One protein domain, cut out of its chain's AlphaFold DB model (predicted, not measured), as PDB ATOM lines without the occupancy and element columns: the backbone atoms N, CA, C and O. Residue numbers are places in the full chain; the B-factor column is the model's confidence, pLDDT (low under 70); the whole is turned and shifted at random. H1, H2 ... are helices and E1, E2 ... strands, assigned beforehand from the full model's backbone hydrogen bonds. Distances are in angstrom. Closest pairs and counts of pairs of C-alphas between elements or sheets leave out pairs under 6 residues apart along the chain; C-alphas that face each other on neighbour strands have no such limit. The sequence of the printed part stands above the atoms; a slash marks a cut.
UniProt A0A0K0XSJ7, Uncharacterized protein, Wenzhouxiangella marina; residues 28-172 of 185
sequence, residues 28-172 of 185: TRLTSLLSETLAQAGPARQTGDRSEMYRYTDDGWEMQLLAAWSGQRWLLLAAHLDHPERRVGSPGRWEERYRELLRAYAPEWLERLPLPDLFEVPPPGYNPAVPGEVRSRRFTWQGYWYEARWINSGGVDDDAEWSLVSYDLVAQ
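What this domain is: This is residues 28 to 172 of the 185 residues of an uncharacterized protein of Wenzhouxiangella marina (UniProt A0A0K0XSJ7). One long, twisted sheet of six strands has a helix on each face: H1 packs on one face beside E1, E2 and E3, and H2 covers the other face over E3 and E6. The sheet is built of two three-strand meanders, E1 E2 E3 and E4 E5 E6, joined side by side where E3 meets E6, and a long stretch with no named element, residues 105 to 133, runs from H2 to E4. The printed part has 145 residues, with two named helices and six named strands in the order H1 E1 E2 E3 H2 E4 E5 E6; the sheet's order is E1 E2 E3 E6 E5 E4, antiparallel throughout. The class is mixed, helices and strands; the whole is compact, with a radius of gyration of the C-alphas of 16.4 A, and its outline is elongated, 53 by 30 by 22 A.

Where its parts are: H1, residues 28 to 40, begins at C-alpha 28 (243.348, 185.812, 126.949) and measures 18.5 A. E1 is residues 50 to 56, E2 residues 62 to 69 and E3 residues 74 to 82; E3 bends by 66 degrees at residue 77. H2, residues 94 to 104, is 15.2 A long and begins at C-alpha 94 (228.962, 201.898, 131.063). E4 is residues 134 to 141. E5, residues 144 to 154, spans 31.3 A, and E6, residues 161 to 171, spans 30.5 A and ends at C-alpha 171 (229.073, 193.456, 139.100).

How they stand to each other: E1 and E4 are the edge strands of the sheet. E1 and E2 form a hairpin, with N 53 and O 65 at 2.9 A. The hairpin of E2 and E3 has N 64 and O 80 at 2.8 A. E3 and E6 are antiparallel neighbours at 153 degrees between their directions, with N 171 and O 77 at 2.7 A. In the hairpin of E5 and E6, N 168 and O 147 are 2.8 A apart; in that of E4 and E5, N 146 and O 139 are 2.8 A apart. H1 is on the sheet, and its closest C-alphas to E3 are those of Leu 38 and Trp 74, 6.0 A apart. H2 is on the opposite face, at a height over the sheet of 8.9 A. It runs along the strands, at 4 degrees to E6 on the local plane; the closest C-alphas of H2 and E6 are those of Trp 94 and Asp 168, 6.4 A apart. H1 and H2 are apart. In both helices every O i to N i+4 pair is within hydrogen-bond range.

The domain as a whole: The C-alphas farthest apart are those of Arg 45 and Val 156, 53.7 A. The printed part has no cut. The links from E3 to H2, 11 residues, and from H2 to E4, 29 residues, are long. The mean pLDDT of the printed part is 90.9, and no printed residue is under 70.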
ATOM      1  N   THR A  28     242.421 186.580 126.100       87.12
ATOM      2  CA  THR A  28     243.348 185.812 126.949       87.12
ATOM      3  C   THR A  28     244.416 186.738 127.527       87.12
ATOM      4  O   THR A  28     244.709 186.708 128.730       87.12
ATOM      5  N   ARG A  29     244.964 187.618 126.682       86.81
ATOM      6  CA  ARG A  29     245.938 188.635 127.090       86.81
ATOM      7  C   ARG A  29     245.318 189.652 128.047       86.81
ATOM      8  O   ARG A  29     245.929 189.971 129.066       86.81
ATOM      9  N   LEU A  30     244.090 190.101 127.781       87.75
ATOM     10  CA  LEU A  30     243.347 191.007 128.663       87.75
ATOM     11  C   LEU A  30     243.094 190.391 130.042       87.75
ATOM     12  O   LEU A  30     243.314 191.049 131.056       87.75
ATOM     13  N   THR A  31     242.682 189.122 130.093       87.31
ATOM     14  CA  THR A  31     242.468 188.396 131.358       87.31
ATOM     15  C   THR A  31     243.756 188.312 132.181       87.31
ATOM     16  O   THR A  31     243.741 188.505 133.403       87.31
ATOM     17  N   SER A  32     244.886 188.081 131.509       88.06
ATOM     18  CA  SER A  32     246.208 188.059 132.143       88.06
ATOM     19  C   SER A  32     246.595 189.439 132.683       88.06
ATOM     20  O   SER A  32     246.920 189.561 133.863       88.06
ATOM     21  N   LEU A  33     246.453 190.496 131.872       88.94
ATOM     22  CA  LEU A  33     246.732 191.880 132.275       88.94
ATOM     23  C   LEU A  33     245.873 192.321 133.468       88.94
ATOM     24  O   LEU A  33     246.360 193.003 134.373       88.94
ATOM     25  N   LEU A  34     244.600 191.924 133.492       88.50
ATOM     26  CA  LEU A  34     243.691 192.204 134.597       88.50
ATOM     27  C   LEU A  34     244.176 191.527 135.880       88.50
ATOM     28  O   LEU A  34     244.310 192.181 136.915       88.50
ATOM     29  N   SER A  35     244.494 190.235 135.800       86.44
ATOM     30  CA  SER A  35     244.992 189.455 136.935       86.44
ATOM     31  C   SER A  35     246.296 190.033 137.497       86.44
ATOM     32  O   SER A  35     246.432 190.197 138.710       86.44
ATOM     33  N   GLU A  36     247.229 190.418 136.624       89.75
ATOM     34  CA  GLU A  36     248.476 191.088 137.002       89.75
ATOM     35  C   GLU A  36     248.225 192.452 137.648       89.75
ATOM     36  O   GLU A  36     248.829 192.778 138.669       89.75
ATOM     37  N   THR A  37     247.304 193.239 137.091       90.69
ATOM     38  CA  THR A  37     246.954 194.564 137.618       90.69
ATOM     39  C   THR A  37     246.391 194.471 139.031       90.69
ATOM     40  O   THR A  37     246.820 195.219 139.912       90.69
ATOM     41  N   LEU A  38     245.494 193.513 139.273       88.94
ATOM     42  CA  LEU A  38     244.951 193.252 140.603       88.94
ATOM     43  C   LEU A  38     246.029 192.747 141.573       88.94
ATOM     44  O   LEU A  38     246.058 193.166 142.728       88.94
ATOM     45  N   ALA A  39     246.945 191.888 141.122       87.12
ATOM     46  CA  ALA A  39     248.040 191.401 141.961       87.12
ATOM     47  C   ALA A  39     249.023 192.521 142.359       87.12
ATOM     48  O   ALA A  39     249.480 192.571 143.502       87.12
ATOM     49  N   GLN A  40     249.322 193.449 141.444       90.56
ATOM     50  CA  GLN A  40     250.242 194.569 141.671       90.56
ATOM     51  C   GLN A  40     249.682 195.656 142.596       90.56
ATOM     52  O   GLN A  40     250.459 196.430 143.155       90.56
ATOM     53  N   ALA A  41     248.361 195.725 142.784       89.25
ATOM     54  CA  ALA A  41     247.736 196.721 143.654       89.25
ATOM     55  C   ALA A  41     248.132 196.571 145.139       89.25
ATOM     56  O   ALA A  41     248.009 197.530 145.901       89.25
ATOM     57  N   GLY A  42     248.645 195.400 145.550       89.00
ATOM     58  CA  GLY A  42     249.023 195.111 146.939       89.00
ATOM     59  C   GLY A  42     247.813 195.039 147.885       89.00
ATOM     60  O   GLY A  42     246.702 195.361 147.484       89.00
ATOM     61  N   PRO A  43     247.959 194.580 149.135       92.75
ATOM     62  CA  PRO A  43     246.821 194.469 150.049       92.75
ATOM     63  C   PRO A  43     246.270 195.844 150.457       92.75
ATOM     64  O   PRO A  43     247.036 196.777 150.709       92.75
ATOM     65  N   ALA A  44     244.945 195.954 150.584       92.88
ATOM     66  CA  ALA A  44     244.307 197.135 151.170       92.88
ATOM     67  C   ALA A  44     244.288 197.076 152.707       92.88
ATOM     68  O   ALA A  44     244.685 196.079 153.315       92.88
ATOM     69  N   ARG A  45     243.835 198.159 153.354       92.38
ATOM     70  CA  ARG A  45     243.843 198.264 154.822       92.38
ATOM     71  C   ARG A  45     242.642 197.573 155.449       92.38
ATOM     72  O   ARG A  45     242.775 197.007 156.530       92.38
ATOM     73  N   GLN A  46     241.483 197.662 154.806       92.31
ATOM     74  CA  GLN A  46     240.217 197.150 155.318       92.31
ATOM     75  C   GLN A  46     239.468 196.382 154.231       92.31
ATOM     76  O   GLN A  46     239.564 196.692 153.042       92.31
ATOM     77  N   THR A  47     238.715 195.360 154.636       91.31
ATOM     78  CA  THR A  47     237.763 194.705 153.736       91.31
ATOM     79  C   THR A  47     236.755 195.734 153.241       91.31
ATOM     80  O   THR A  47     236.236 196.534 154.014       91.31
ATOM     81  N   GLY A  48     236.495 195.715 151.941       91.44
ATOM     82  CA  GLY A  48     235.623 196.668 151.278       91.44
ATOM     83  C   GLY A  48     236.333 197.901 150.723       91.44
ATOM     84  O   GLY A  48     235.699 198.620 149.947       91.44
ATOM     85  N   ASP A  49     237.616 198.121 151.048       94.62
ATOM     86  CA  ASP A  49     238.430 199.172 150.431       94.62
ATOM     87  C   ASP A  49     238.416 199.006 148.910       94.62
ATOM     88  O   ASP A  49     238.667 197.919 148.384       94.62
ATOM     89  N   ARG A  50     238.120 200.095 148.202       95.25
ATOM     90  CA  ARG A  50     238.016 200.119 146.741       95.25
ATOM     91  C   ARG A  50     239.236 200.785 146.134       95.25
ATOM     92  O   ARG A  50     239.744 201.763 146.680       95.25
ATOM     93  N   SER A  51     239.646 200.293 144.975       95.31
ATOM     94  CA  SER A  51     240.693 200.898 144.166       95.31
ATOM     95  C   SER A  51     240.239 200.975 142.717       95.31
ATOM     96  O   SER A  51     239.687 200.009 142.181       95.31
ATOM     97  N   GLU A  52     240.474 202.129 142.103       96.19
ATOM     98  CA  GLU A  52     240.301 202.330 140.672       96.19
ATOM     99  C   GLU A  52     241.678 202.322 140.006       96.19
ATOM    100  O   GLU A  52     242.623 202.951 140.485       96.19
ATOM    101  N   MET A  53     241.808 201.564 138.923       95.06
ATOM    102  CA  MET A  53     243.075 201.334 138.236       95.06
ATOM    103  C   MET A  53     242.889 201.540 136.741       95.06
ATOM    104  O   MET A  53     241.878 201.138 136.175       95.06
ATOM    105  N   TYR A  54     243.901 202.127 136.108       93.94
ATOM    106  CA  TYR A  54     243.911 202.395 134.676       93.94
ATOM    107  C   TYR A  54     245.104 201.694 134.028       93.94
ATOM    108  O   TYR A  54     246.211 201.693 134.587       93.94
ATOM    109  N   ARG A  55     244.882 201.067 132.873       92.69
ATOM    110  CA  ARG A  55     245.904 200.395 132.065       92.69
ATOM    111  C   ARG A  55     245.691 200.699 130.589       92.69
ATOM    112  O   ARG A  55     244.585 201.009 130.169       92.69
ATOM    113  N   TYR A  56     246.771 200.569 129.834       90.31
ATOM    114  CA  TYR A  56     246.776 200.673 128.383       90.31
ATOM    115  C   TYR A  56     247.409 199.396 127.847       90.31
ATOM    116  O   TYR A  56     248.423 198.943 128.383       90.31
ATOM    117  N   THR A  57     246.787 198.794 126.844       87.12
ATOM    118  CA  THR A  57     247.391 197.678 126.110       87.12
ATOM    119  C   THR A  57     248.332 198.217 125.038       87.12
ATOM    120  O   THR A  57     248.166 199.346 124.573       87.12
ATOM    121  N   ASP A  58     249.294 197.400 124.608       85.00
ATOM    122  CA  ASP A  58     250.173 197.752 123.482       85.00
ATOM    123  C   ASP A  58     249.382 197.969 122.181       85.00
ATOM    124  O   ASP A  58     249.813 198.709 121.301       85.00
ATOM    125  N   ASP A  59     248.196 197.362 122.099       82.88
ATOM    126  CA  ASP A  59     247.303 197.388 120.944       82.88
ATOM    127  C   ASP A  59     246.358 198.609 120.962       82.88
ATOM    128  O   ASP A  59     245.434 198.694 120.161       82.88
ATOM    129  N   GLY A  60     246.583 199.571 121.867       87.69
ATOM    130  CA  GLY A  60     245.883 200.862 121.894       87.69
ATOM    131  C   GLY A  60     244.589 200.894 122.710       87.69
ATOM    132  O   GLY A  60     243.956 201.944 122.796       87.69
ATOM    133  N   TRP A  61     244.204 199.784 123.343       91.69
ATOM    134  CA  TRP A  61     243.028 199.741 124.214       91.69
ATOM    135  C   TRP A  61     243.281 200.386 125.575       91.69
ATOM    136  O   TRP A  61     244.281 200.078 126.233       91.69
ATOM    137  N   GLU A  62     242.332 201.205 126.020       92.75
ATOM    138  CA  GLU A  62     242.267 201.765 127.366       92.75
ATOM    139  C   GLU A  62     241.419 200.855 128.255       92.75
ATOM    140  O   GLU A  62     240.387 200.331 127.842       92.75
ATOM    141  N   MET A  63     241.874 200.638 129.486       93.25
ATOM    142  CA  MET A  63     241.193 199.793 130.456       93.25
ATOM    143  C   MET A  63     241.048 200.530 131.783       93.25
ATOM    144  O   MET A  63     242.044 200.859 132.432       93.25
ATOM    145  N   GLN A  64     239.806 200.731 132.212       95.00
ATOM    146  CA  GLN A  64     239.438 201.230 133.532       95.00
ATOM    147  C   GLN A  64     238.880 200.076 134.364       95.00
ATOM    148  O   GLN A  64     237.935 199.403 133.962       95.00
ATOM    149  N   LEU A  65     239.453 199.855 135.543       95.44
ATOM    150  CA  LEU A  65     239.072 198.791 136.464       95.44
ATOM    151  C   LEU A  65     238.638 199.382 137.798       95.44
ATOM    152  O   LEU A  65     239.327 200.237 138.350       95.44
ATOM    153  N   LEU A  66     237.564 198.846 138.365       96.12
ATOM    154  CA  LEU A  66     237.205 199.040 139.764       96.12
ATOM    155  C   LEU A  66     237.249 197.692 140.466       96.12
ATOM    156  O   LEU A  66     236.565 196.753 140.061       96.12
ATOM    157  N   ALA A  67     238.018 197.610 141.545       95.00
ATOM    158  CA  ALA A  67     238.098 196.424 142.380       95.00
ATOM    159  C   ALA A  67     237.925 196.775 143.855       95.00
ATOM    160  O   ALA A  67     238.130 197.917 144.271       95.00
ATOM    161  N   ALA A  68     237.575 195.769 144.645       95.12
ATOM    162  CA  ALA A  68     237.457 195.884 146.087       95.12
ATOM    163  C   ALA A  68     238.208 194.766 146.806       95.12
ATOM    164  O   ALA A  68     238.299 193.632 146.331       95.12
ATOM    165  N   TRP A  69     238.778 195.106 147.956       94.19
ATOM    166  CA  TRP A  69     239.561 194.190 148.765       94.19
ATOM    167  C   TRP A  69     238.655 193.307 149.618       94.19
ATOM    168  O   TRP A  69     237.929 193.795 150.478       94.19
ATOM    169  N   SER A  70     238.728 191.991 149.424       90.62
ATOM    170  CA  SER A  70     237.961 191.011 150.217       90.62
ATOM    171  C   SER A  70     238.535 190.747 151.615       90.62
ATOM    172  O   SER A  70     237.921 190.046 152.409       90.62
ATOM    173  N   GLY A  71     239.731 191.253 151.922       91.06
ATOM    174  CA  GLY A  71     240.519 190.834 153.088       91.06
ATOM    175  C   GLY A  71     241.666 189.886 152.723       91.06
ATOM    176  O   GLY A  71     242.668 189.843 153.430       91.06
ATOM    177  N   GLN A  72     241.552 189.171 151.597       89.62
ATOM    178  CA  GLN A  72     242.561 188.208 151.127       89.62
ATOM    179  C   GLN A  72     243.082 188.513 149.721       89.62
ATOM    180  O   GLN A  72     244.250 188.275 149.421       89.62
ATOM    181  N   ARG A  73     242.207 189.016 148.849       90.38
ATOM    182  CA  ARG A  73     242.503 189.330 147.447       90.38
ATOM    183  C   ARG A  73     241.620 190.461 146.934       90.38
ATOM    184  O   ARG A  73     240.545 190.715 147.488       90.38
ATOM    185  N   TRP A  74     242.037 191.086 145.842       92.38
ATOM    186  CA  TRP A  74     241.184 191.994 145.084       92.38
ATOM    187  C   TRP A  74     240.147 191.216 144.282       92.38
ATOM    188  O   TRP A  74     240.475 190.224 143.633       92.38
ATOM    189  N   LEU A  75     238.906 191.686 144.324       91.44
ATOM    190  CA  LEU A  75     237.809 191.195 143.502       91.44
ATOM    191  C   LEU A  75     237.363 192.303 142.561       91.44
ATOM    192  O   LEU A  75     237.140 193.438 142.988       91.44
ATOM    193  N   LEU A  76     237.257 191.969 141.279       92.75
ATOM    194  CA  LEU A  76     236.847 192.914 140.256       92.75
ATOM    195  C   LEU A  76     235.352 193.216 140.393       92.75
ATOM    196  O   LEU A  76     234.520 192.310 140.361       92.75
ATOM    197  N   LEU A  77     235.016 194.494 140.518       95.12
ATOM    198  CA  LEU A  77     233.641 194.976 140.540       95.12
ATOM    199  C   LEU A  77     233.209 195.505 139.178       95.12
ATOM    200  O   LEU A  77     232.051 195.354 138.814       95.12
ATOM    201  N   ALA A  78     234.105 196.129 138.421       96.19
ATOM    202  CA  ALA A  78     233.799 196.582 137.074       96.19
ATOM    203  C   ALA A  78     235.060 196.671 136.217       96.19
ATOM    204  O   ALA A  78     236.140 196.959 136.736       96.19
ATOM    205  N   ALA A  79     234.903 196.465 134.914       95.38
ATOM    206  CA  ALA A  79     235.911 196.776 133.915       95.38
ATOM    207  C   ALA A  79     235.253 197.437 132.705       95.38
ATOM    208  O   ALA A  79     234.213 196.978 132.236       95.38
ATOM    209  N   HIS A  80     235.889 198.489 132.215       95.44
ATOM    210  CA  HIS A  80     235.584 199.144 130.956       95.44
ATOM    211  C   HIS A  80     236.819 199.069 130.089       95.44
ATOM    212  O   HIS A  80     237.890 199.521 130.492       95.44
ATOM    213  N   LEU A  81     236.658 198.446 128.936       94.12
ATOM    214  CA  LEU A  81     237.661 198.366 127.900       94.12
ATOM    215  C   LEU A  81     237.143 199.154 126.703       94.12
ATOM    216  O   LEU A  81     236.059 198.845 126.206       94.12
ATOM    217  N   ASP A  82     237.903 200.122 126.208       93.25
ATOM    218  CA  ASP A  82     237.520 200.880 125.022       93.25
ATOM    219  C   ASP A  82     238.712 201.237 124.134       93.25
ATOM    220  O   ASP A  82     239.855 201.335 124.581       93.25
ATOM    221  N   HIS A  83     238.445 201.375 122.835       90.50
ATOM    222  CA  HIS A  83     239.455 201.765 121.860       90.50
ATOM    223  C   HIS A  83     239.221 203.226 121.447       90.50
ATOM    224  O   HIS A  83     238.260 203.501 120.716       90.50
ATOM    225  N   PRO A  84     240.092 204.174 121.843       87.94
ATOM    226  CA  PRO A  84     239.874 205.608 121.629       87.94
ATOM    227  C   PRO A  84     239.621 205.976 120.167       87.94
ATOM    228  O   PRO A  84     238.741 206.780 119.868       87.94
ATOM    229  N   GLU A  85     240.346 205.340 119.243       87.62
ATOM    230  CA  GLU A  85     240.228 205.613 117.803       87.62
ATOM    231  C   GLU A  85     238.939 205.066 117.169       87.62
ATOM    232  O   GLU A  85     238.548 205.503 116.089       87.62
ATOM    233  N   ARG A  86     238.250 204.133 117.839       86.19
ATOM    234  CA  ARG A  86     236.997 203.525 117.361       86.19
ATOM    235  C   ARG A  86     235.777 204.088 118.076       86.19
ATOM    236  O   ARG A  86     234.659 203.622 117.852       86.19
ATOM    237  N   ARG A  87     235.965 205.071 118.963       82.50
ATOM    238  CA  ARG A  87     234.890 205.644 119.769       82.50
ATOM    239  C   ARG A  87     233.903 206.381 118.862       82.50
ATOM    240  O   ARG A  87     234.138 207.502 118.416       82.50
ATOM    241  N   VAL A  88     232.774 205.733 118.605       79.25
ATOM    242  CA  VAL A  88     231.711 206.203 117.708       79.25
ATOM    243  C   VAL A  88     230.329 206.032 118.336       79.25
ATOM    244  O   VAL A  88     230.049 205.079 119.073       79.25
ATOM    245  N   GLY A  89     229.436 206.971 118.021       75.56
ATOM    246  CA  GLY A  89     228.068 206.981 118.532       75.56
ATOM    247  C   GLY A  89     227.971 207.254 120.039       75.56
ATOM    248  O   GLY A  89     228.814 207.920 120.632       75.56
ATOM    249  N   SER A  90     226.892 206.770 120.658       77.50
ATOM    250  CA  SER A  90     226.637 206.905 122.101       77.50
ATOM    251  C   SER A  90     227.586 206.011 122.917       77.50
ATOM    252  O   SER A  90     227.831 204.897 122.473       77.50
ATOM    253  N   PRO A  91     228.084 206.414 124.103       74.38
ATOM    254  CA  PRO A  91     229.067 205.659 124.902       74.38
ATOM    255  C   PRO A  91     228.561 204.345 125.545       74.38
ATOM    256  O   PRO A  91     229.218 203.803 126.426       74.38
ATOM    257  N   GLY A  92     227.430 203.781 125.103       85.88
ATOM    258  CA  GLY A  92     226.838 202.591 125.726       85.88
ATOM    259  C   GLY A  92     226.212 202.914 127.085       85.88
ATOM    260  O   GLY A  92     225.824 204.057 127.336       85.88
ATOM    261  N   ARG A  93     226.072 201.908 127.958       93.56
ATOM    262  CA  ARG A  93     225.520 202.080 129.316       93.56
ATOM    263  C   ARG A  93     226.571 202.036 130.424       93.56
ATOM    264  O   ARG A  93     226.185 202.125 131.588       93.56
ATOM    265  N   TRP A  94     227.863 201.949 130.092       93.88
ATOM    266  CA  TRP A  94     228.962 201.898 131.063       93.88
ATOM    267  C   TRP A  94     228.798 202.905 132.207       93.88
ATOM    268  O   TRP A  94     228.663 202.504 133.360       93.88
ATOM    269  N   GLU A  95     228.738 204.206 131.903       94.06
ATOM    270  CA  GLU A  95     228.708 205.237 132.947       94.06
ATOM    271  C   GLU A  95     227.479 205.128 133.858       94.06
ATOM    272  O   GLU A  95     227.559 205.390 135.060       94.06
ATOM    273  N   GLU A  96     226.325 204.770 133.292       95.56
ATOM    274  CA  GLU A  96     225.093 204.565 134.048       95.56
ATOM    275  C   GLU A  96     225.265 203.393 135.021       95.56
ATOM    276  O   GLU A  96     225.052 203.554 136.224       95.56
ATOM    277  N   ARG A  97     225.737 202.248 134.519       95.88
ATOM    278  CA  ARG A  97     225.924 201.015 135.296       95.88
ATOM    279  C   ARG A  97     227.024 201.153 136.341       95.88
ATOM    280  O   ARG A  97     226.853 200.694 137.467       95.88
ATOM    281  N   TYR A  98     228.110 201.843 136.012       95.50
ATOM    282  CA  TYR A  98     229.188 202.154 136.944       95.50
ATOM    283  C   TYR A  98     228.689 203.017 138.109       95.50
ATOM    284  O   TYR A  98     228.941 202.715 139.275       95.50
ATOM    285  N   ARG A  99     227.895 204.059 137.822       95.62
ATOM    286  CA  ARG A  99     227.289 204.897 138.868       95.62
ATOM    287  C   ARG A  99     226.289 204.123 139.725       95.62
ATOM    288  O   ARG A  99     226.248 204.340 140.934       95.62
ATOM    289  N   GLU A 100     225.488 203.243 139.130       95.50
ATOM    290  CA  GLU A 100     224.585 202.352 139.870       95.50
ATOM    291  C   GLU A 100     225.356 201.419 140.809       95.50
ATOM    292  O   GLU A 100     225.013 201.335 141.988       95.50
ATOM    293  N   LEU A 101     226.437 200.798 140.327       95.00
ATOM    294  CA  LEU A 101     227.327 199.970 141.141       95.00
ATOM    295  C   LEU A 101     227.883 200.762 142.328       95.00
ATOM    296  O   LEU A 101     227.776 200.312 143.463       95.00
ATOM    297  N   LEU A 102     228.433 201.956 142.096       94.00
ATOM    298  CA  LEU A 102     229.001 202.774 143.172       94.00
ATOM    299  C   LEU A 102     227.975 203.165 144.244       94.00
ATOM    300  O   LEU A 102     228.360 203.350 145.398       94.00
ATOM    301  N   ARG A 103     226.697 203.312 143.868       93.50
ATOM    302  CA  ARG A 103     225.594 203.629 144.789       93.50
ATOM    303  C   ARG A 103     225.111 202.415 145.573       93.50
ATOM    304  O   ARG A 103     224.739 202.570 146.729       93.50
ATOM    305  N   ALA A 104     225.059 201.254 144.928       90.81
ATOM    306  CA  ALA A 104     224.478 200.046 145.502       90.81
ATOM    307  C   ALA A 104     225.501 199.173 146.241       90.81
ATOM    308  O   ALA A 104     225.104 198.372 147.080       90.81
ATOM    309  N   TYR A 105     226.792 199.318 145.931       91.00
ATOM    310  CA  TYR A 105     227.861 198.485 146.471       91.00
ATOM    311  C   TYR A 105     227.853 198.433 148.002       91.00
ATOM    312  O   TYR A 105     227.884 199.467 148.675       91.00
ATOM    313  N   ALA A 106     227.924 197.208 148.518       89.62
ATOM    314  CA  ALA A 106     228.106 196.916 149.927       89.62
ATOM    315  C   ALA A 106     229.244 195.882 150.095       89.62
ATOM    316  O   ALA A 106     229.320 194.943 149.292       89.62
ATOM    317  N   PRO A 107     230.153 196.029 151.082       87.50
ATOM    318  CA  PRO A 107     231.283 195.111 151.277       87.50
ATOM    319  C   PRO A 107     230.890 193.633 151.415       87.50
ATOM    320  O   PRO A 107     231.656 192.753 151.031       87.50
ATOM    321  N   GLU A 108     229.684 193.350 151.905       87.75
ATOM    322  CA  GLU A 108     229.134 192.004 152.095       87.75
ATOM    323  C   GLU A 108     228.949 191.253 150.768       87.75
ATOM    324  O   GLU A 108     228.851 190.028 150.741       87.75
ATOM    325  N   TRP A 109     228.921 191.966 149.638       87.75
ATOM    326  CA  TRP A 109     228.845 191.343 148.319       87.75
ATOM    327  C   TRP A 109     230.110 190.560 147.980       87.75
ATOM    328  O   TRP A 109     230.039 189.595 147.226       87.75
ATOM    329  N   LEU A 110     231.265 190.964 148.517       85.69
ATOM    330  CA  LEU A 110     232.570 190.448 148.098       85.69
ATOM    331  C   LEU A 110     232.716 188.944 148.313       85.69
ATOM    332  O   LEU A 110     233.301 188.265 147.479       85.69
ATOM    333  N   GLU A 111     232.147 188.402 149.382       83.38
ATOM    334  CA  GLU A 111     232.190 186.958 149.646       83.38
ATOM    335  C   GLU A 111     231.317 186.153 148.671       83.38
ATOM    336  O   GLU A 111     231.480 184.941 148.535       83.38
ATOM    337  N   ARG A 112     230.399 186.831 147.976       83.88
ATOM    338  CA  ARG A 112     229.360 186.243 147.124       83.88
ATOM    339  C   ARG A 112     229.611 186.478 145.634       83.88
ATOM    340  O   ARG A 112     228.936 185.868 144.808       83.88
ATOM    341  N   LEU A 113     230.552 187.356 145.286       82.12
ATOM    342  CA  LEU A 113     230.897 187.653 143.899       82.12
ATOM    343  C   LEU A 113     231.876 186.603 143.350       82.12
ATOM    344  O   LEU A 113     232.955 186.408 143.925       82.12
ATOM    345  N   PRO A 114     231.541 185.929 142.237       79.38
ATOM    346  CA  PRO A 114     232.494 185.069 141.551       79.38
ATOM    347  C   PRO A 114     233.578 185.910 140.865       79.38
ATOM    348  O   PRO A 114     233.444 187.121 140.702       79.38
ATOM    349  N   LEU A 115     234.671 185.267 140.451       74.44
ATOM    350  CA  LEU A 115     235.638 185.919 139.571       74.44
ATOM    351  C   LEU A 115     234.985 186.067 138.183       74.44
ATOM    352  O   LEU A 115     234.487 185.064 137.674       74.44
ATOM    353  N   PRO A 116     234.957 187.261 137.573       81.69
ATOM    354  CA  PRO A 116     234.368 187.415 136.252       81.69
ATOM    355  C   PRO A 116     235.287 186.834 135.179       81.69
ATOM    356  O   PRO A 116     236.497 187.067 135.198       81.69
ATOM    357  N   ASP A 117     234.689 186.157 134.202       79.06
ATOM    358  CA  ASP A 117     235.374 185.759 132.976       79.06
ATOM    359  C   ASP A 117     235.295 186.891 131.940       79.06
ATOM    360  O   ASP A 117     234.244 187.525 131.757       79.06
ATOM    361  N   LEU A 118     236.410 187.130 131.246       85.31
ATOM    362  CA  LEU A 118     236.471 187.914 130.015       85.31
ATOM    363  C   LEU A 118     236.521 186.944 128.835       85.31
ATOM    364  O   LEU A 118     237.353 186.040 128.805       85.31
ATOM    365  N   PHE A 119     235.632 187.124 127.866       89.62
ATOM    366  CA  PHE A 119     235.543 186.255 126.702       89.62
ATOM    367  C   PHE A 119     235.009 187.018 125.498       89.62
ATOM    368  O   PHE A 119     234.358 188.053 125.625       89.62
ATOM    369  N   GLU A 120     235.275 186.471 124.319       89.81
ATOM    370  CA  GLU A 120     234.832 187.055 123.066       89.81
ATOM    371  C   GLU A 120     233.306 186.968 122.919       89.81
ATOM    372  O   GLU A 120     232.688 185.917 123.119       89.81
ATOM    373  N   VAL A 121     232.682 188.092 122.559       91.81
ATOM    374  CA  VAL A 121     231.230 188.207 122.391       91.81
ATOM    375  C   VAL A 121     230.929 188.661 120.968       91.81
ATOM    376  O   VAL A 121     231.057 189.851 120.702       91.81
ATOM    377  N   PRO A 122     230.452 187.789 120.066       90.62
ATOM    378  CA  PRO A 122     230.329 188.147 118.657       90.62
ATOM    379  C   PRO A 122     229.294 189.264 118.417       90.62
ATOM    380  O   PRO A 122     228.321 189.389 119.185       90.62
ATOM    381  N   PRO A 123     229.429 190.040 117.325       90.25
ATOM    382  CA  PRO A 123     228.459 191.067 116.952       90.25
ATOM    383  C   PRO A 123     227.050 190.469 116.759       90.25
ATOM    384  O   PRO A 123     226.892 189.274 116.480       90.25
ATOM    385  N   PRO A 124     225.966 191.240 116.952       88.12
ATOM    386  CA  PRO A 124     224.623 190.790 116.582       88.12
ATOM    387  C   PRO A 124     224.503 190.588 115.060       88.12
ATOM    388  O   PRO A 124     224.796 191.506 114.300       88.12
ATOM    389  N   GLY A 125     224.051 189.408 114.624       87.25
ATOM    390  CA  GLY A 125     224.055 188.986 113.212       87.25
ATOM    391  C   GLY A 125     222.731 189.166 112.459       87.25
ATOM    392  O   GLY A 125     222.366 188.294 111.680       87.25
ATOM    393  N   TYR A 126     221.959 190.219 112.737       86.38
ATOM    394  CA  TYR A 126     220.704 190.487 112.018       86.38
ATOM    395  C   TYR A 126     220.908 191.456 110.841       86.38
ATOM    396  O   TYR A 126     221.760 192.337 110.905       86.38
ATOM    397  N   ASN A 127     220.084 191.339 109.797       90.31
ATOM    398  CA  ASN A 127     220.088 192.246 108.641       90.31
ATOM    399  C   ASN A 127     218.935 193.273 108.737       90.31
ATOM    400  O   ASN A 127     217.910 192.976 109.365       90.31
ATOM    401  N   PRO A 128     219.065 194.470 108.130       91.38
ATOM    402  CA  PRO A 128     220.207 194.919 107.331       91.38
ATOM    403  C   PRO A 128     221.411 195.322 108.191       91.38
ATOM    404  O   PRO A 128     221.215 195.859 109.278       91.38
ATOM    405  N   ALA A 129     222.630 195.088 107.702       93.50
ATOM    406  CA  ALA A 129     223.862 195.624 108.284       93.50
ATOM    407  C   ALA A 129     224.483 196.665 107.354       93.50
ATOM    408  O   ALA A 129     224.709 196.383 106.180       93.50
ATOM    409  N   VAL A 130     224.763 197.867 107.863       93.31
ATOM    410  CA  VAL A 130     225.290 198.976 107.043       93.31
ATOM    411  C   VAL A 130     226.579 199.569 107.622       93.31
ATOM    412  O   VAL A 130     226.719 199.609 108.846       93.31
ATOM    413  N   PRO A 131     227.506 200.075 106.785       92.69
ATOM    414  CA  PRO A 131     228.739 200.696 107.260       92.69
ATOM    415  C   PRO A 131     228.488 201.818 108.268       92.69
ATOM    416  O   PRO A 131     227.605 202.660 108.079       92.69
ATOM    417  N   GLY A 132     229.277 201.836 109.340       90.06
ATOM    418  CA  GLY A 132     229.150 202.788 110.442       90.06
ATOM    419  C   GLY A 132     228.011 202.488 111.421       90.06
ATOM    420  O   GLY A 132     227.870 203.200 112.417       90.06
ATOM    421  N   GLU A 133     227.204 201.447 111.182       92.50
ATOM    422  CA  GLU A 133     226.225 200.980 112.161       92.50
ATOM    423  C   GLU A 133     226.934 200.513 113.434       92.50
ATOM    424  O   GLU A 133     227.925 199.786 113.387       92.50
ATOM    425  N   VAL A 134     226.391 200.903 114.587       93.31
ATOM    426  CA  VAL A 134     226.866 200.443 115.889       93.31
ATOM    427  C   VAL A 134     225.852 199.488 116.488       93.31
ATOM    428  O   VAL A 134     224.674 199.820 116.628       93.31
ATOM    429  N   ARG A 135     226.330 198.323 116.914       93.19
ATOM    430  CA  ARG A 135     225.520 197.298 117.568       93.19
ATOM    431  C   ARG A 135     226.060 196.975 118.947       93.19
ATOM    432  O   ARG A 135     227.239 197.151 119.233       93.19
ATOM    433  N   SER A 136     225.176 196.498 119.815       94.56
ATOM    434  CA  SER A 136     225.548 196.055 121.158       94.56
ATOM    435  C   SER A 136     224.913 194.714 121.479       94.56
ATOM    436  O   SER A 136     223.776 194.441 121.087       94.56
ATOM    437  N   ARG A 137     225.644 193.885 122.221       94.88
ATOM    438  CA  ARG A 137     225.104 192.691 122.867       94.88
ATOM    439  C   ARG A 137     225.220 192.865 124.370       94.88
ATOM    440  O   ARG A 137     226.293 193.181 124.871       94.88
ATOM    441  N   ARG A 138     224.104 192.662 125.068       95.38
ATOM    442  CA  ARG A 138     223.999 192.816 126.520       95.38
ATOM    443  C   ARG A 138     223.458 191.545 127.129       95.38
ATOM    444  O   ARG A 138     222.501 190.980 126.604       95.38
ATOM    445  N   PHE A 139     224.039 191.123 128.238       94.44
ATOM    446  CA  PHE A 139     223.582 189.948 128.966       94.44
ATOM    447  C   PHE A 139     224.063 190.003 130.414       94.44
ATOM    448  O   PHE A 139     224.924 190.804 130.773       94.44
ATOM    449  N   THR A 140     223.484 189.147 131.247       93.38
ATOM    450  CA  THR A 140     223.939 188.928 132.617       93.38
ATOM    451  C   THR A 140     224.454 187.505 132.727       93.38
ATOM    452  O   THR A 140     223.777 186.568 132.309       93.38
ATOM    453  N   TRP A 141     225.641 187.348 133.296       91.69
ATOM    454  CA  TRP A 141     226.280 186.058 133.496       91.69
ATOM    455  C   TRP A 141     227.054 186.073 134.811       91.69
ATOM    456  O   TRP A 141     227.768 187.030 135.090       91.69
ATOM    457  N   GLN A 142     226.865 185.041 135.637       88.88
ATOM    458  CA  GLN A 142     227.560 184.870 136.922       88.88
ATOM    459  C   GLN A 142     227.573 186.131 137.814       88.88
ATOM    460  O   GLN A 142     228.580 186.471 138.414       88.88
ATOM    461  N   GLY A 143     226.458 186.862 137.907       90.25
ATOM    462  CA  GLY A 143     226.387 188.063 138.752       90.25
ATOM    463  C   GLY A 143     227.069 189.305 138.169       90.25
ATOM    464  O   GLY A 143     227.181 190.311 138.861       90.25
ATOM    465  N   TYR A 144     227.470 189.278 136.898       94.25
ATOM    466  CA  TYR A 144     227.972 190.435 136.162       94.25
ATOM    467  C   TYR A 144     227.039 190.771 135.001       94.25
ATOM    468  O   TYR A 144     226.516 189.895 134.313       94.25
ATOM    469  N   TRP A 145     226.809 192.061 134.789       95.94
ATOM    470  CA  TRP A 145     226.219 192.595 133.569       95.94
ATOM    471  C   TRP A 145     227.332 192.885 132.572       95.94
ATOM    472  O   TRP A 145     228.313 193.514 132.956       95.94
ATOM    473  N   TYR A 146     227.149 192.476 131.322       96.56
ATOM    474  CA  TYR A 146     228.102 192.669 130.237       96.56
ATOM    475  C   TYR A 146     227.488 193.494 129.105       96.56
ATOM    476  O   TYR A 146     226.299 193.342 128.793       96.56
ATOM    477  N   GLU A 147     228.307 194.310 128.445       97.00
ATOM    478  CA  GLU A 147     227.990 194.953 127.168       97.00
ATOM    479  C   GLU A 147     229.207 194.911 126.238       97.00
ATOM    480  O   GLU A 147     230.233 195.514 126.524       97.00
ATOM    481  N   ALA A 148     229.080 194.224 125.102       95.62
ATOM    482  CA  ALA A 148     230.056 194.289 124.015       95.62
ATOM    483  C   ALA A 148     229.483 195.135 122.880       95.62
ATOM    484  O   ALA A 148     228.351 194.898 122.434       95.62
ATOM    485  N   ARG A 149     230.246 196.125 122.417       95.44
ATOM    486  CA  ARG A 149     229.831 197.077 121.385       95.44
ATOM    487  C   ARG A 149     230.710 196.952 120.161       95.44
ATOM    488  O   ARG A 149     231.927 196.938 120.278       95.44
ATOM    489  N   TRP A 150     230.073 196.932 119.003       94.50
ATOM    490  CA  TRP A 150     230.695 196.689 117.711       94.50
ATOM    491  C   TRP A 150     230.323 197.808 116.746       94.50
ATOM    492  O   TRP A 150     229.178 198.266 116.764       94.50
ATOM    493  N   ILE A 151     231.260 198.227 115.903       93.50
ATOM    494  CA  ILE A 151     230.996 199.082 114.743       93.50
ATOM    495  C   ILE A 151     231.177 198.253 113.477       93.50
ATOM    496  O   ILE A 151     232.141 197.499 113.371       93.50
ATOM    497  N   ASN A 152     230.262 198.402 112.522       93.25
ATOM    498  CA  ASN A 152     230.483 197.929 111.166       93.25
ATOM    499  C   ASN A 152     231.548 198.835 110.517       93.25
ATOM    500  O   ASN A 152     231.267 199.994 110.192       93.25
ATOM    501  N   SER A 153     232.767 198.322 110.373       90.69
ATOM    502  CA  SER A 153     233.910 199.012 109.772       90.69
ATOM    503  C   SER A 153     233.905 198.968 108.241       90.69
ATOM    504  O   SER A 153     234.631 199.743 107.616       90.69
ATOM    505  N   GLY A 154     233.080 198.118 107.627       92.44
ATOM    506  CA  GLY A 154     233.005 197.933 106.181       92.44
ATOM    507  C   GLY A 154     231.995 196.863 105.761       92.44
ATOM    508  O   GLY A 154     231.575 196.034 106.554       92.44
ATOM    509  N   GLY A 155     231.600 196.861 104.488       92.31
ATOM    510  CA  GLY A 155     230.678 195.850 103.953       92.31
ATOM    511  C   GLY A 155     229.211 196.023 104.374       92.31
ATOM    512  O   GLY A 155     228.840 196.939 105.112       92.31
ATOM    513  N   VAL A 156     228.343 195.172 103.824       93.19
ATOM    514  CA  VAL A 156     226.881 195.234 103.983       93.19
ATOM    515  C   VAL A 156     226.352 193.826 104.228       93.19
ATOM    516  O   VAL A 156     226.823 192.880 103.603       93.19
ATOM    517  N   ASP A 157     225.354 193.707 105.100       92.62
ATOM    518  CA  ASP A 157     224.677 192.447 105.426       92.62
ATOM    519  C   ASP A 157     225.670 191.323 105.770       92.62
ATOM    520  O   ASP A 157     226.413 191.435 106.747       92.62
ATOM    521  N   ASP A 158     225.701 190.261 104.969       91.62
ATOM    522  CA  ASP A 158     226.528 189.077 105.208       91.62
ATOM    523  C   ASP A 158     228.034 189.348 104.995       91.62
ATOM    524  O   ASP A 158     228.862 188.609 105.524       91.62
ATOM    525  N   ASP A 159     228.386 190.429 104.286       92.12
ATOM    526  CA  ASP A 159     229.767 190.887 104.068       92.12
ATOM    527  C   ASP A 159     230.207 191.944 105.103       92.12
ATOM    528  O   ASP A 159     231.260 192.562 104.950       92.12
ATOM    529  N   ALA A 160     229.392 192.221 106.130       92.88
ATOM    530  CA  ALA A 160     229.713 193.225 107.139       92.88
ATOM    531  C   ALA A 160     230.937 192.833 107.988       92.88
ATOM    532  O   ALA A 160     230.963 191.797 108.655       92.88
ATOM    533  N   GLU A 161     231.918 193.725 108.029       92.44
ATOM    534  CA  GLU A 161     233.105 193.662 108.869       92.44
ATOM    535  C   GLU A 161     232.811 194.377 110.186       92.44
ATOM    536  O   GLU A 161     232.464 195.557 110.201       92.44
ATOM    537  N   TRP A 162     232.929 193.667 111.305       92.25
ATOM    538  CA  TRP A 162     232.653 194.218 112.627       92.25
ATOM    539  C   TRP A 162     233.943 194.336 113.420       92.25
ATOM    540  O   TRP A 162     234.663 193.357 113.567       92.25
ATOM    541  N   SER A 163     234.190 195.515 113.980       92.44
ATOM    542  CA  SER A 163     235.289 195.746 114.919       92.44
ATOM    543  C   SER A 163     234.739 196.062 116.299       92.44
ATOM    544  O   SER A 163     233.765 196.817 116.433       92.44
ATOM    545  N   LEU A 164     235.369 195.521 117.340       93.62
ATOM    546  CA  LEU A 164     234.990 195.832 118.710       93.62
ATOM    547  C   LEU A 164     235.328 197.304 119.009       93.62
ATOM    548  O   LEU A 164     236.391 197.806 118.641       93.62
ATOM    549  N   VAL A 165     234.404 197.991 119.679       93.50
ATOM    550  CA  VAL A 165     234.513 199.391 120.123       93.50
ATOM    551  C   VAL A 165     234.739 199.455 121.626       93.50
ATOM    552  O   VAL A 165     235.600 200.198 122.092       93.50
ATOM    553  N   SER A 166     233.942 198.698 122.383       94.81
ATOM    554  CA  SER A 166     234.074 198.608 123.832       94.81
ATOM    555  C   SER A 166     233.580 197.272 124.373       94.81
ATOM    556  O   SER A 166     232.716 196.621 123.773       94.81
ATOM    557  N   TYR A 167     234.119 196.890 125.525       95.06
ATOM    558  CA  TYR A 167     233.685 195.746 126.310       95.06
ATOM    559  C   TYR A 167     233.570 196.148 127.777       95.06
ATOM    560  O   TYR A 167     234.558 196.492 128.428       95.06
ATOM    561  N   ASP A 168     232.356 196.060 128.298       95.81
ATOM    562  CA  ASP A 168     232.019 196.474 129.649       95.81
ATOM    563  C   ASP A 168     231.590 195.263 130.464       95.81
ATOM    564  O   ASP A 168     230.820 194.423 129.990       95.81
ATOM    565  N   LEU A 169     232.022 195.215 131.719       95.56
ATOM    566  CA  LEU A 169     231.431 194.356 132.735       95.56
ATOM    567  C   LEU A 169     231.233 195.129 134.035       95.56
ATOM    568  O   LEU A 169     232.085 195.915 134.449       95.56
ATOM    569  N   VAL A 170     230.110 194.885 134.702       96.56
ATOM    570  CA  VAL A 170     229.752 195.531 135.969       96.56
ATOM    571  C   VAL A 170     229.082 194.506 136.873       96.56
ATOM    572  O   VAL A 170     228.064 193.916 136.501       96.56
ATOM    573  N   ALA A 171     229.636 194.305 138.064       95.12
ATOM    574  CA  ALA A 171     229.073 193.456 139.100       95.12
ATOM    575  C   ALA A 171     227.654 193.915 139.440       95.12
ATOM    576  O   ALA A 171     227.357 195.108 139.541       95.12
ATOM    577  N   GLN A 172     226.767 192.950 139.609       92.12
ATOM    578  CA  GLN A 172     225.407 193.179 140.055       92.12
ATOM    579  C   GLN A 172     225.301 192.920 141.559       92.12
ATOM    580  O   GLN A 172     226.064 192.111 142.095       92.12
TER     581      GLN A 172